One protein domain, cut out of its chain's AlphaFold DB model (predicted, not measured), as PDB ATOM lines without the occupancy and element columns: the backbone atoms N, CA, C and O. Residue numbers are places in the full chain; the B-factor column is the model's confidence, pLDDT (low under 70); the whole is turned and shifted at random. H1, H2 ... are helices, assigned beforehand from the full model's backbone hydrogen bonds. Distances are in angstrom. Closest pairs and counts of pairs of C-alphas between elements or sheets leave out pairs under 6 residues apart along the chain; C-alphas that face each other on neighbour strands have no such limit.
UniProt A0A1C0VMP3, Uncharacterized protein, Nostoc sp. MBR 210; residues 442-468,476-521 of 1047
ATOM      1  N   GLU A 442      43.383  -0.860 -45.237       93.06
ATOM      2  CA  GLU A 442      42.992  -2.260 -45.035       93.06
ATOM      3  C   GLU A 442      41.777  -2.359 -44.097       93.06
ATOM      4  O   GLU A 442      41.772  -1.776 -43.009       93.06
ATOM      5  N   SER A 443      40.760  -3.137 -44.480       90.19
ATOM      6  CA  SER A 443      39.565  -3.391 -43.658       90.19
ATOM      7  C   SER A 443      39.929  -3.929 -42.271       90.19
ATOM      8  O   SER A 443      39.366  -3.529 -41.251       90.19
ATOM      9  N   GLU A 444      40.932  -4.801 -42.222       91.38
ATOM     10  CA  GLU A 444      41.481  -5.400 -41.016       91.38
ATOM     11  C   GLU A 444      42.174  -4.360 -40.123       91.38
ATOM     12  O   GLU A 444      42.067  -4.455 -38.899       91.38
ATOM     13  N   LEU A 445      42.831  -3.339 -40.696       94.62
ATOM     14  CA  LEU A 445      43.392  -2.232 -39.916       94.62
ATOM     15  C   LEU A 445      42.275  -1.440 -39.230       94.62
ATOM     16  O   LEU A 445      42.374  -1.189 -38.029       94.62
ATOM     17  N   VAL A 446      41.208  -1.091 -39.958       93.62
ATOM     18  CA  VAL A 446      40.058  -0.348 -39.409       93.62
ATOM     19  C   VAL A 446      39.472  -1.081 -38.201       93.62
ATOM     20  O   VAL A 446      39.349  -0.506 -37.118       93.62
ATOM     21  N   GLU A 447      39.183  -2.376 -38.343       92.12
ATOM     22  CA  GLU A 447      38.601  -3.160 -37.253       92.12
ATOM     23  C   GLU A 447      39.568  -3.363 -36.076       92.12
ATOM     24  O   GLU A 447      39.121  -3.395 -34.927       92.12
ATOM     25  N   GLN A 448      40.881  -3.459 -36.317       92.62
ATOM     26  CA  GLN A 448      41.881  -3.567 -35.249       92.62
ATOM     27  C   GLN A 448      42.096  -2.247 -34.502       92.62
ATOM     28  O   GLN A 448      42.170  -2.268 -33.272       92.62
ATOM     29  N   VAL A 449      42.097  -1.099 -35.188       93.56
ATOM     30  CA  VAL A 449      42.091   0.221 -34.536       93.56
ATOM     31  C   VAL A 449      40.842   0.351 -33.659       93.56
ATOM     32  O   VAL A 449      40.974   0.546 -32.451       93.56
ATOM     33  N   LEU A 450      39.641   0.112 -34.205       91.81
ATOM     34  CA  LEU A 450      38.364   0.164 -33.466       91.81
ATOM     35  C   LEU A 450      38.257  -0.847 -32.307       91.81
ATOM     36  O   LEU A 450      37.441  -0.675 -31.399       91.81
ATOM     37  N   ASN A 451      39.067  -1.907 -32.311       88.62
ATOM     38  CA  ASN A 451      39.181  -2.837 -31.189       88.62
ATOM     39  C   ASN A 451      40.150  -2.347 -30.103       88.62
ATOM     40  O   ASN A 451      39.943  -2.654 -28.932       88.62
ATOM     41  N   GLN A 452      41.181  -1.583 -30.464       88.00
ATOM     42  CA  GLN A 452      42.236  -1.147 -29.546       88.00
ATOM     43  C   GLN A 452      42.007   0.254 -28.954       88.00
ATOM     44  O   GLN A 452      42.487   0.514 -27.853       88.00
ATOM     45  N   VAL A 453      41.244   1.141 -29.613       89.00
ATOM     46  CA  VAL A 453      40.967   2.519 -29.135       89.00
ATOM     47  C   VAL A 453      39.686   2.665 -28.291       89.00
ATOM     48  O   VAL A 453      39.109   3.747 -28.175       89.00
ATOM     49  N   GLN A 454      39.222   1.569 -27.690       86.06
ATOM     50  CA  GLN A 454      38.019   1.538 -26.847       86.06
ATOM     51  C   GLN A 454      38.254   2.161 -25.460       86.06
ATOM     52  O   GLN A 454      39.380   2.200 -24.948       86.06
ATOM     53  N   VAL A 455      37.176   2.622 -24.817       73.50
ATOM     54  CA  VAL A 455      37.242   3.242 -23.480       73.50
ATOM     55  C   VAL A 455      37.883   2.294 -22.459       73.50
ATOM     56  O   VAL A 455      37.455   1.155 -22.283       73.50
ATOM     57  N   GLY A 456      38.899   2.786 -21.744       62.94
ATOM     58  CA  GLY A 456      39.625   2.025 -20.718       62.94
ATOM     59  C   GLY A 456      40.841   1.234 -21.217       62.94
ATOM     60  O   GLY A 456      41.521   0.615 -20.399       62.94
ATOM     61  N   MET A 457      41.171   1.282 -22.515       57.44
ATOM     62  CA  MET A 457      42.353   0.593 -23.057       57.44
ATOM     63  C   MET A 457      43.698   1.240 -22.672       57.44
ATOM     64  O   MET A 457      44.703   0.533 -22.646       57.44
ATOM     65  N   ILE A 458      43.745   2.535 -22.317       47.88
ATOM     66  CA  ILE A 458      44.953   3.203 -21.780       47.88
ATOM     67  C   ILE A 458      44.679   3.857 -20.413       47.88
ATOM     68  O   ILE A 458      44.776   5.071 -20.248       47.88
ATOM     69  N   SER A 459      44.323   3.069 -19.396       34.84
ATOM     70  CA  SER A 459      44.196   3.593 -18.027       34.84
ATOM     71  C   SER A 459      44.871   2.702 -16.987       34.84
ATOM     72  O   SER A 459      44.536   1.525 -16.881       34.84
ATOM     73  N   LEU A 460      45.732   3.290 -16.145       35.53
ATOM     74  CA  LEU A 460      46.314   2.648 -14.948       35.53
ATOM     75  C   LEU A 460      45.312   2.543 -13.783       35.53
ATOM     76  O   LEU A 460      45.643   2.121 -12.677       35.53
ATOM     77  N   ILE A 461      44.052   2.855 -14.080       29.08
ATOM     78  CA  ILE A 461      42.857   2.432 -13.365       29.08
ATOM     79  C   ILE A 461      42.731   0.897 -13.479       29.08
ATOM     80  O   ILE A 461      41.916   0.357 -14.221       29.08
ATOM     81  N   GLU A 462      43.518   0.178 -12.672       28.23
ATOM     82  CA  GLU A 462      43.120  -1.136 -12.138       28.23
ATOM     83  C   GLU A 462      42.364  -0.977 -10.799       28.23
ATOM     84  O   GLU A 462      42.371  -1.842  -9.926       28.23
ATOM     85  N   THR A 463      41.631   0.136 -10.654       27.11
ATOM     86  CA  THR A 463      40.417   0.172  -9.838       27.11
ATOM     87  C   THR A 463      39.242  -0.348 -10.679       27.11
ATOM     88  O   THR A 463      38.937   0.161 -11.755       27.11
ATOM     89  N   ASP A 464      38.550  -1.375 -10.180       31.14
ATOM     90  CA  ASP A 464      37.450  -2.100 -10.853       31.14
ATOM     91  C   ASP A 464      36.137  -1.283 -11.030       31.14
ATOM     92  O   ASP A 464      35.030  -1.791 -10.838       31.14
ATOM     93  N   GLN A 465      36.228  -0.000 -11.389       27.34
ATOM     94  CA  GLN A 465      35.087   0.821 -11.812       27.34
ATOM     95  C   GLN A 465      34.980   0.965 -13.339       27.34
ATOM     96  O   GLN A 465      33.912   1.331 -13.821       27.34
ATOM     97  N   ARG A 466      36.024   0.617 -14.111       24.64
ATOM     98  CA  ARG A 466      35.988   0.618 -15.592       24.64
ATOM     99  C   ARG A 466      36.225  -0.748 -16.262       24.64
ATOM    100  O   ARG A 466      36.250  -0.824 -17.482       24.64
ATOM    101  N   ARG A 467      36.285  -1.852 -15.500       23.55
ATOM    102  CA  ARG A 467      36.295  -3.239 -16.033       23.55
ATOM    103  C   ARG A 467      34.999  -4.014 -15.776       23.55
ATOM    104  O   ARG A 467      34.998  -5.164 -15.348       23.55
ATOM    105  N   ASN A 468      33.872  -3.396 -16.112       27.50
ATOM    106  CA  ASN A 468      32.652  -4.132 -16.445       27.50
ATOM    107  C   ASN A 468      32.099  -3.627 -17.783       27.50
ATOM    108  O   ASN A 468      30.999  -3.102 -17.868       27.50
ATOM    109  N   GLU A 476      25.625  -4.072 -30.094       39.56
ATOM    110  CA  GLU A 476      24.855  -2.824 -30.227       39.56
ATOM    111  C   GLU A 476      25.395  -1.596 -29.477       39.56
ATOM    112  O   GLU A 476      24.782  -0.541 -29.574       39.56
ATOM    113  N   ASN A 477      26.500  -1.680 -28.726       49.62
ATOM    114  CA  ASN A 477      27.170  -0.482 -28.190       49.62
ATOM    115  C   ASN A 477      28.647  -0.746 -27.847       49.62
ATOM    116  O   ASN A 477      28.964  -1.474 -26.904       49.62
ATOM    117  N   ILE A 478      29.549  -0.125 -28.613       66.25
ATOM    118  CA  ILE A 478      30.996  -0.069 -28.371       66.25
ATOM    119  C   ILE A 478      31.394   1.404 -28.438       66.25
ATOM    120  O   ILE A 478      31.304   2.006 -29.503       66.25
ATOM    121  N   GLU A 479      31.832   1.964 -27.313       79.69
ATOM    122  CA  GLU A 479      32.269   3.358 -27.217       79.69
ATOM    123  C   GLU A 479      33.769   3.502 -27.521       79.69
ATOM    124  O   GLU A 479      34.602   2.719 -27.047       79.69
ATOM    125  N   ILE A 480      34.116   4.547 -28.271       86.25
ATOM    126  CA  ILE A 480      35.485   4.854 -28.700       86.25
ATOM    127  C   ILE A 480      36.035   6.091 -27.971       86.25
ATOM    128  O   ILE A 480      35.321   7.050 -27.670       86.25
ATOM    129  N   GLU A 481      37.333   6.067 -27.660       85.94
ATOM    130  CA  GLU A 481      38.079   7.190 -27.085       85.94
ATOM    131  C   GLU A 481      38.596   8.090 -28.223       85.94
ATOM    132  O   GLU A 481      39.702   7.892 -28.722       85.94
ATOM    133  N   THR A 482      37.792   9.063 -28.670       87.75
ATOM    134  CA  THR A 482      38.077   9.889 -29.864       87.75
ATOM    135  C   THR A 482      39.501  10.478 -29.919       87.75
ATOM    136  O   THR A 482      40.136  10.343 -30.962       87.75
ATOM    137  N   PRO A 483      40.090  11.041 -28.840       87.19
ATOM    138  CA  PRO A 483      41.452  11.587 -28.906       87.19
ATOM    139  C   PRO A 483      42.533  10.502 -29.043       87.19
ATOM    140  O   PRO A 483      43.637  10.776 -29.503       87.19
ATOM    141  N   PHE A 484      42.232   9.261 -28.646       89.38
ATOM    142  CA  PHE A 484      43.115   8.121 -28.882       89.38
ATOM    143  C   PHE A 484      42.996   7.617 -30.326       89.38
ATOM    144  O   PHE A 484      44.018   7.326 -30.943       89.38
ATOM    145  N   LEU A 485      41.775   7.579 -30.877       92.94
ATOM    146  CA  LEU A 485      41.540   7.275 -32.291       92.94
ATOM    147  C   LEU A 485      42.354   8.210 -33.196       92.94
ATOM    148  O   LEU A 485      43.163   7.742 -33.995       92.94
ATOM    149  N   GLU A 486      42.203   9.520 -33.002       92.81
ATOM    150  CA  GLU A 486      42.911  10.537 -33.779       92.81
ATOM    151  C   GLU A 486      44.435  10.416 -33.659       92.81
ATOM    152  O   GLU A 486      45.138  10.463 -34.667       92.81
ATOM    153  N   LEU A 487      44.973  10.202 -32.449       91.81
ATOM    154  CA  LEU A 487      46.416  10.009 -32.239       91.81
ATOM    155  C   LEU A 487      46.956   8.783 -32.994       91.81
ATOM    156  O   LEU A 487      48.073   8.811 -33.513       91.81
ATOM    157  N   VAL A 488      46.177   7.702 -33.054       94.12
ATOM    158  CA  VAL A 488      46.538   6.484 -33.790       94.12
ATOM    159  C   VAL A 488      46.511   6.736 -35.294       94.12
ATOM    160  O   VAL A 488      47.486   6.412 -35.973       94.12
ATOM    161  N   MET A 489      45.453   7.359 -35.812       95.19
ATOM    162  CA  MET A 489      45.310   7.609 -37.248       95.19
ATOM    163  C   MET A 489      46.315   8.650 -37.769       95.19
ATOM    164  O   MET A 489      46.972   8.402 -38.782       95.19
ATOM    165  N   GLU A 490      46.559   9.741 -37.030       93.19
ATOM    166  CA  GLU A 490      47.631  10.711 -37.311       93.19
ATOM    167  C   GLU A 490      49.003  10.014 -37.375       93.19
ATOM    168  O   GLU A 490      49.817  10.278 -38.270       93.19
ATOM    169  N   ARG A 491      49.277   9.097 -36.437       91.88
ATOM    170  CA  ARG A 491      50.555   8.378 -36.374       91.88
ATOM    171  C   ARG A 491      50.726   7.399 -37.533       91.88
ATOM    172  O   ARG A 491      51.812   7.369 -38.113       91.88
ATOM    173  N   LEU A 492      49.692   6.619 -37.857       93.00
ATOM    174  CA  LEU A 492      49.701   5.662 -38.966       93.00
ATOM    175  C   LEU A 492      49.884   6.385 -40.305       93.00
ATOM    176  O   LEU A 492      50.771   6.016 -41.073       93.00
ATOM    177  N   TRP A 493      49.151   7.479 -40.536       92.19
ATOM    178  CA  TRP A 493      49.316   8.326 -41.722       92.19
ATOM    179  C   TRP A 493      50.753   8.839 -41.878       92.19
ATOM    180  O   TRP A 493      51.339   8.755 -42.957       92.19
ATOM    181  N   LYS A 494      51.362   9.321 -40.787       89.12
ATOM    182  CA  LYS A 494      52.746   9.826 -40.792       89.12
ATOM    183  C   LYS A 494      53.809   8.737 -40.984       89.12
ATOM    184  O   LYS A 494      54.895   9.062 -41.456       89.12
ATOM    185  N   GLU A 495      53.539   7.479 -40.636       88.88
ATOM    186  CA  GLU A 495      54.467   6.363 -40.892       88.88
ATOM    187  C   GLU A 495      54.286   5.706 -42.260       88.88
ATOM    188  O   GLU A 495      55.270   5.216 -42.808       88.88
ATOM    189  N   GLU A 496      53.077   5.681 -42.812       89.50
ATOM    190  CA  GLU A 496      52.813   5.152 -44.151       89.50
ATOM    191  C   GLU A 496      53.006   6.248 -45.202       89.50
ATOM    192  O   GLU A 496      54.046   6.316 -45.854       89.50
ATOM    193  N   ILE A 497      52.043   7.165 -45.316       85.81
ATOM    194  CA  ILE A 497      51.973   8.201 -46.361       85.81
ATOM    195  C   ILE A 497      53.107   9.233 -46.221       85.81
ATOM    196  O   ILE A 497      53.549   9.831 -47.201       85.81
ATOM    197  N   GLY A 498      53.641   9.411 -45.006       71.56
ATOM    198  CA  GLY A 498      54.839  10.220 -44.757       71.56
ATOM    199  C   GLY A 498      56.139   9.641 -45.341       71.56
ATOM    200  O   GLY A 498      57.110  10.384 -45.510       71.56
ATOM    201  N   LYS A 499      56.182   8.345 -45.686       69.62
ATOM    202  CA  LYS A 499      57.304   7.712 -46.398       69.62
ATOM    203  C   LYS A 499      56.990   7.693 -47.896       69.62
ATOM    204  O   LYS A 499      55.969   7.159 -48.312       69.62
ATOM    205  N   LYS A 500      57.897   8.248 -48.714       58.53
ATOM    206  CA  LYS A 500      57.647   8.713 -50.101       58.53
ATOM    207  C   LYS A 500      56.959   7.755 -51.098       58.53
ATOM    208  O   LYS A 500      56.513   8.246 -52.129       58.53
ATOM    209  N   ASN A 501      56.853   6.452 -50.818       68.19
ATOM    210  CA  ASN A 501      56.323   5.445 -51.746       68.19
ATOM    211  C   ASN A 501      55.088   4.669 -51.226       68.19
ATOM    212  O   ASN A 501      54.704   3.694 -51.866       68.19
ATOM    213  N   SER A 502      54.466   5.031 -50.092       82.81
ATOM    214  CA  SER A 502      53.267   4.312 -49.606       82.81
ATOM    215  C   SER A 502      51.952   5.012 -49.965       82.81
ATOM    216  O   SER A 502      51.803   6.223 -49.794       82.81
ATOM    217  N   ARG A 503      50.977   4.223 -50.432       86.06
ATOM    218  CA  ARG A 503      49.598   4.635 -50.769       86.06
ATOM    219  C   ARG A 503      48.532   3.768 -50.078       86.06
ATOM    220  O   ARG A 503      47.383   3.748 -50.503       86.06
ATOM    221  N   CYS A 504      48.890   3.048 -49.016       89.69
ATOM    222  CA  CYS A 504      47.946   2.259 -48.222       89.69
ATOM    223  C   CYS A 504      48.261   2.399 -46.729       89.69
ATOM    224  O   CYS A 504      49.435   2.434 -46.369       89.69
ATOM    225  N   LEU A 505      47.236   2.452 -45.878       92.25
ATOM    226  CA  LEU A 505      47.376   2.293 -44.430       92.25
ATOM    227  C   LEU A 505      47.184   0.815 -44.059       92.25
ATOM    228  O   LEU A 505      46.082   0.282 -44.226       92.25
ATOM    229  N   ARG A 506      48.243   0.166 -43.552       92.69
ATOM    230  CA  ARG A 506      48.263  -1.286 -43.298       92.69
ATOM    231  C   ARG A 506      48.247  -1.679 -41.823       92.69
ATOM    232  O   ARG A 506      48.844  -1.020 -40.966       92.69
ATOM    233  N   LEU A 507      47.649  -2.834 -41.539       93.00
ATOM    234  CA  LEU A 507      47.663  -3.492 -40.235       93.00
ATOM    235  C   LEU A 507      49.086  -3.879 -39.806       93.00
ATOM    236  O   LEU A 507      49.396  -3.857 -38.613       93.00
ATOM    237  N   GLU A 508      49.983  -4.172 -40.751       90.88
ATOM    238  CA  GLU A 508      51.387  -4.450 -40.430       90.88
ATOM    239  C   GLU A 508      52.052  -3.261 -39.716       90.88
ATOM    240  O   GLU A 508      52.663  -3.444 -38.663       90.88
ATOM    241  N   THR A 509      51.870  -2.030 -40.209       92.06
ATOM    242  CA  THR A 509      52.448  -0.831 -39.581       92.06
ATOM    243  C   THR A 509      51.856  -0.544 -38.202       92.06
ATOM    244  O   THR A 509      52.584  -0.070 -37.333       92.06
ATOM    245  N   LEU A 510      50.590  -0.894 -37.939       92.56
ATOM    246  CA  LEU A 510      50.057  -0.876 -36.572       92.56
ATOM    247  C   LEU A 510      50.791  -1.899 -35.688       92.56
ATOM    248  O   LEU A 510      51.262  -1.552 -34.607       92.56
ATOM    249  N   ASN A 511      50.949  -3.139 -36.158       89.12
ATOM    250  CA  ASN A 511      51.597  -4.214 -35.400       89.12
ATOM    251  C   ASN A 511      53.095  -3.963 -35.129       89.12
ATOM    252  O   ASN A 511      53.610  -4.420 -34.107       89.12
ATOM    253  N   GLN A 512      53.785  -3.203 -35.988       89.12
ATOM    254  CA  GLN A 512      55.182  -2.791 -35.787       89.12
ATOM    255  C   GLN A 512      55.380  -1.933 -34.517       89.12
ATOM    256  O   GLN A 512      56.463  -1.963 -33.927       89.12
ATOM    257  N   PHE A 513      54.354  -1.217 -34.034       85.88
ATOM    258  CA  PHE A 513      54.405  -0.489 -32.758       85.88
ATOM    259  C   PHE A 513      54.322  -1.448 -31.563       85.88
ATOM    260  O   PHE A 513      53.259  -1.642 -30.979       85.88
ATOM    261  N   SER A 514      55.450  -2.040 -31.173       77.75
ATOM    262  CA  SER A 514      55.531  -2.986 -30.053       77.75
ATOM    263  C   SER A 514      56.638  -2.645 -29.049       77.75
ATOM    264  O   SER A 514      57.666  -2.071 -29.399       77.75
ATOM    265  N   ILE A 515      56.420  -3.012 -27.782       69.50
ATOM    266  CA  ILE A 515      57.415  -2.946 -26.703       69.50
ATOM    267  C   ILE A 515      57.624  -4.380 -26.189       69.50
ATOM    268  O   ILE A 515      56.798  -4.855 -25.397       69.50
ATOM    269  N   PRO A 516      58.688  -5.084 -26.635       52.94
ATOM    270  CA  PRO A 516      58.855  -6.524 -26.415       52.94
ATOM    271  C   PRO A 516      58.743  -6.960 -24.949       52.94
ATOM    272  O   PRO A 516      58.036  -7.915 -24.647       52.94
ATOM    273  N   ASP A 517      59.354  -6.215 -24.025       58.03
ATOM    274  CA  ASP A 517      59.421  -6.581 -22.602       58.03
ATOM    275  C   ASP A 517      58.102  -6.385 -21.824       58.03
ATOM    276  O   ASP A 517      58.043  -6.660 -20.624       58.03
ATOM    277  N   LYS A 518      57.042  -5.864 -22.466       58.53
ATOM    278  CA  LYS A 518      55.802  -5.443 -21.784       58.53
ATOM    279  C   LYS A 518      54.496  -6.016 -22.344       58.53
ATOM    280  O   LYS A 518      53.449  -5.750 -21.755       58.53
ATOM    281  N   ASN A 519      54.519  -6.770 -23.446       64.88
ATOM    282  CA  ASN A 519      53.309  -7.160 -24.198       64.88
ATOM    283  C   ASN A 519      52.419  -5.960 -24.606       64.88
ATOM    284  O   ASN A 519      51.202  -6.098 -24.712       64.88
ATOM    285  N   ILE A 520      53.019  -4.783 -24.818       73.69
ATOM    286  CA  ILE A 520      52.331  -3.602 -25.356       73.69
ATOM    287  C   ILE A 520      52.515  -3.610 -26.874       73.69
ATOM    288  O   ILE A 520      53.649  -3.676 -27.350       73.69
ATOM    289  N   THR A 521      51.415  -3.535 -27.622       80.62
ATOM    290  CA  THR A 521      51.406  -3.549 -29.093       80.62
ATOM    291  C   THR A 521      50.382  -2.563 -29.665       80.62
ATOM    292  O   THR A 521      49.511  -2.058 -28.951       80.62
TER     293      THR A 521
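What this domain is: This is residues 442 to 468 and 476 to 521 of the 1047 residues of an uncharacterized protein of Nostoc sp. MBR 210 (UniProt A0A1C0VMP3). Three helices form a small, loose cluster: the longest, H2, makes one side, and H1 and the short H3 both lie over the same side of H2, H1 towards its first half and H3 towards its second. Two loops stick out from this body, residues 459 to 465 and residues 514 to 520, the latter folding back on itself. The printed part has 73 residues with three named helices in the order H1, H2, H3 and no named strand; the class is all helix, though only 31 residues are in named elements. The whole is loose, with a radius of gyration of the C-alphas of 14.0 A and spans of 46 by 34 by 19 A.

How they stand to each other: H1, residues 443 to 452, only just touches H2, residues 482 to 496, with 3 pairs of C-alphas within 8 A. The closest C-alphas are those of Val 449 and Leu 485, 7.4 A apart, and H2 takes part with residues 485 to 488 alone. H1 and H2 run opposite ways at a steep tilt of 43 degrees. H3, residues 507 to 512, touches H1, the closest C-alphas being those of Leu 445 and Leu 507 at 4.5 A; the two run the same way at a steep tilt of 50 degrees. H3 also touches H2, about perpendicular at 87 degrees, with C-alphas of Leu 492 and Leu 510 closest at 7.0 A; here H2 takes part with residues 492 to 496 alone. The helix packing is mostly crossed, with 0 of these 3 pairs at a shallow tilt. In H1, H2 and H3 every O i to N i+4 pair is within hydrogen-bond range.

Where its parts are: H1 measures 14.5 A from C-alpha 443 at (39.565, -3.391, -43.658) to C-alpha 452. H2 measures 21.1 A, beginning at C-alpha 482 at (38.077, 9.889, -29.864). H3 measures 8.8 A and ends at C-alpha 512 at (55.182, -2.791, -35.787).

The domain as a whole: The C-alphas farthest apart, of Asp 464 and Asn 501, are 45.7 A apart. Residues 469 to 475 are not printed, and C-alphas 468 and 476 are 15.9 A apart across this cut, in the link from H1 to H2; the link from H2 to H3 is short, with 10 residues. Residues 514 to 515 pair with residues 520 to 521, antiparallel. The model's pLDDT is under 70 in residues 456 to 468, 476 to 478, 499 to 501 and 515 to 519.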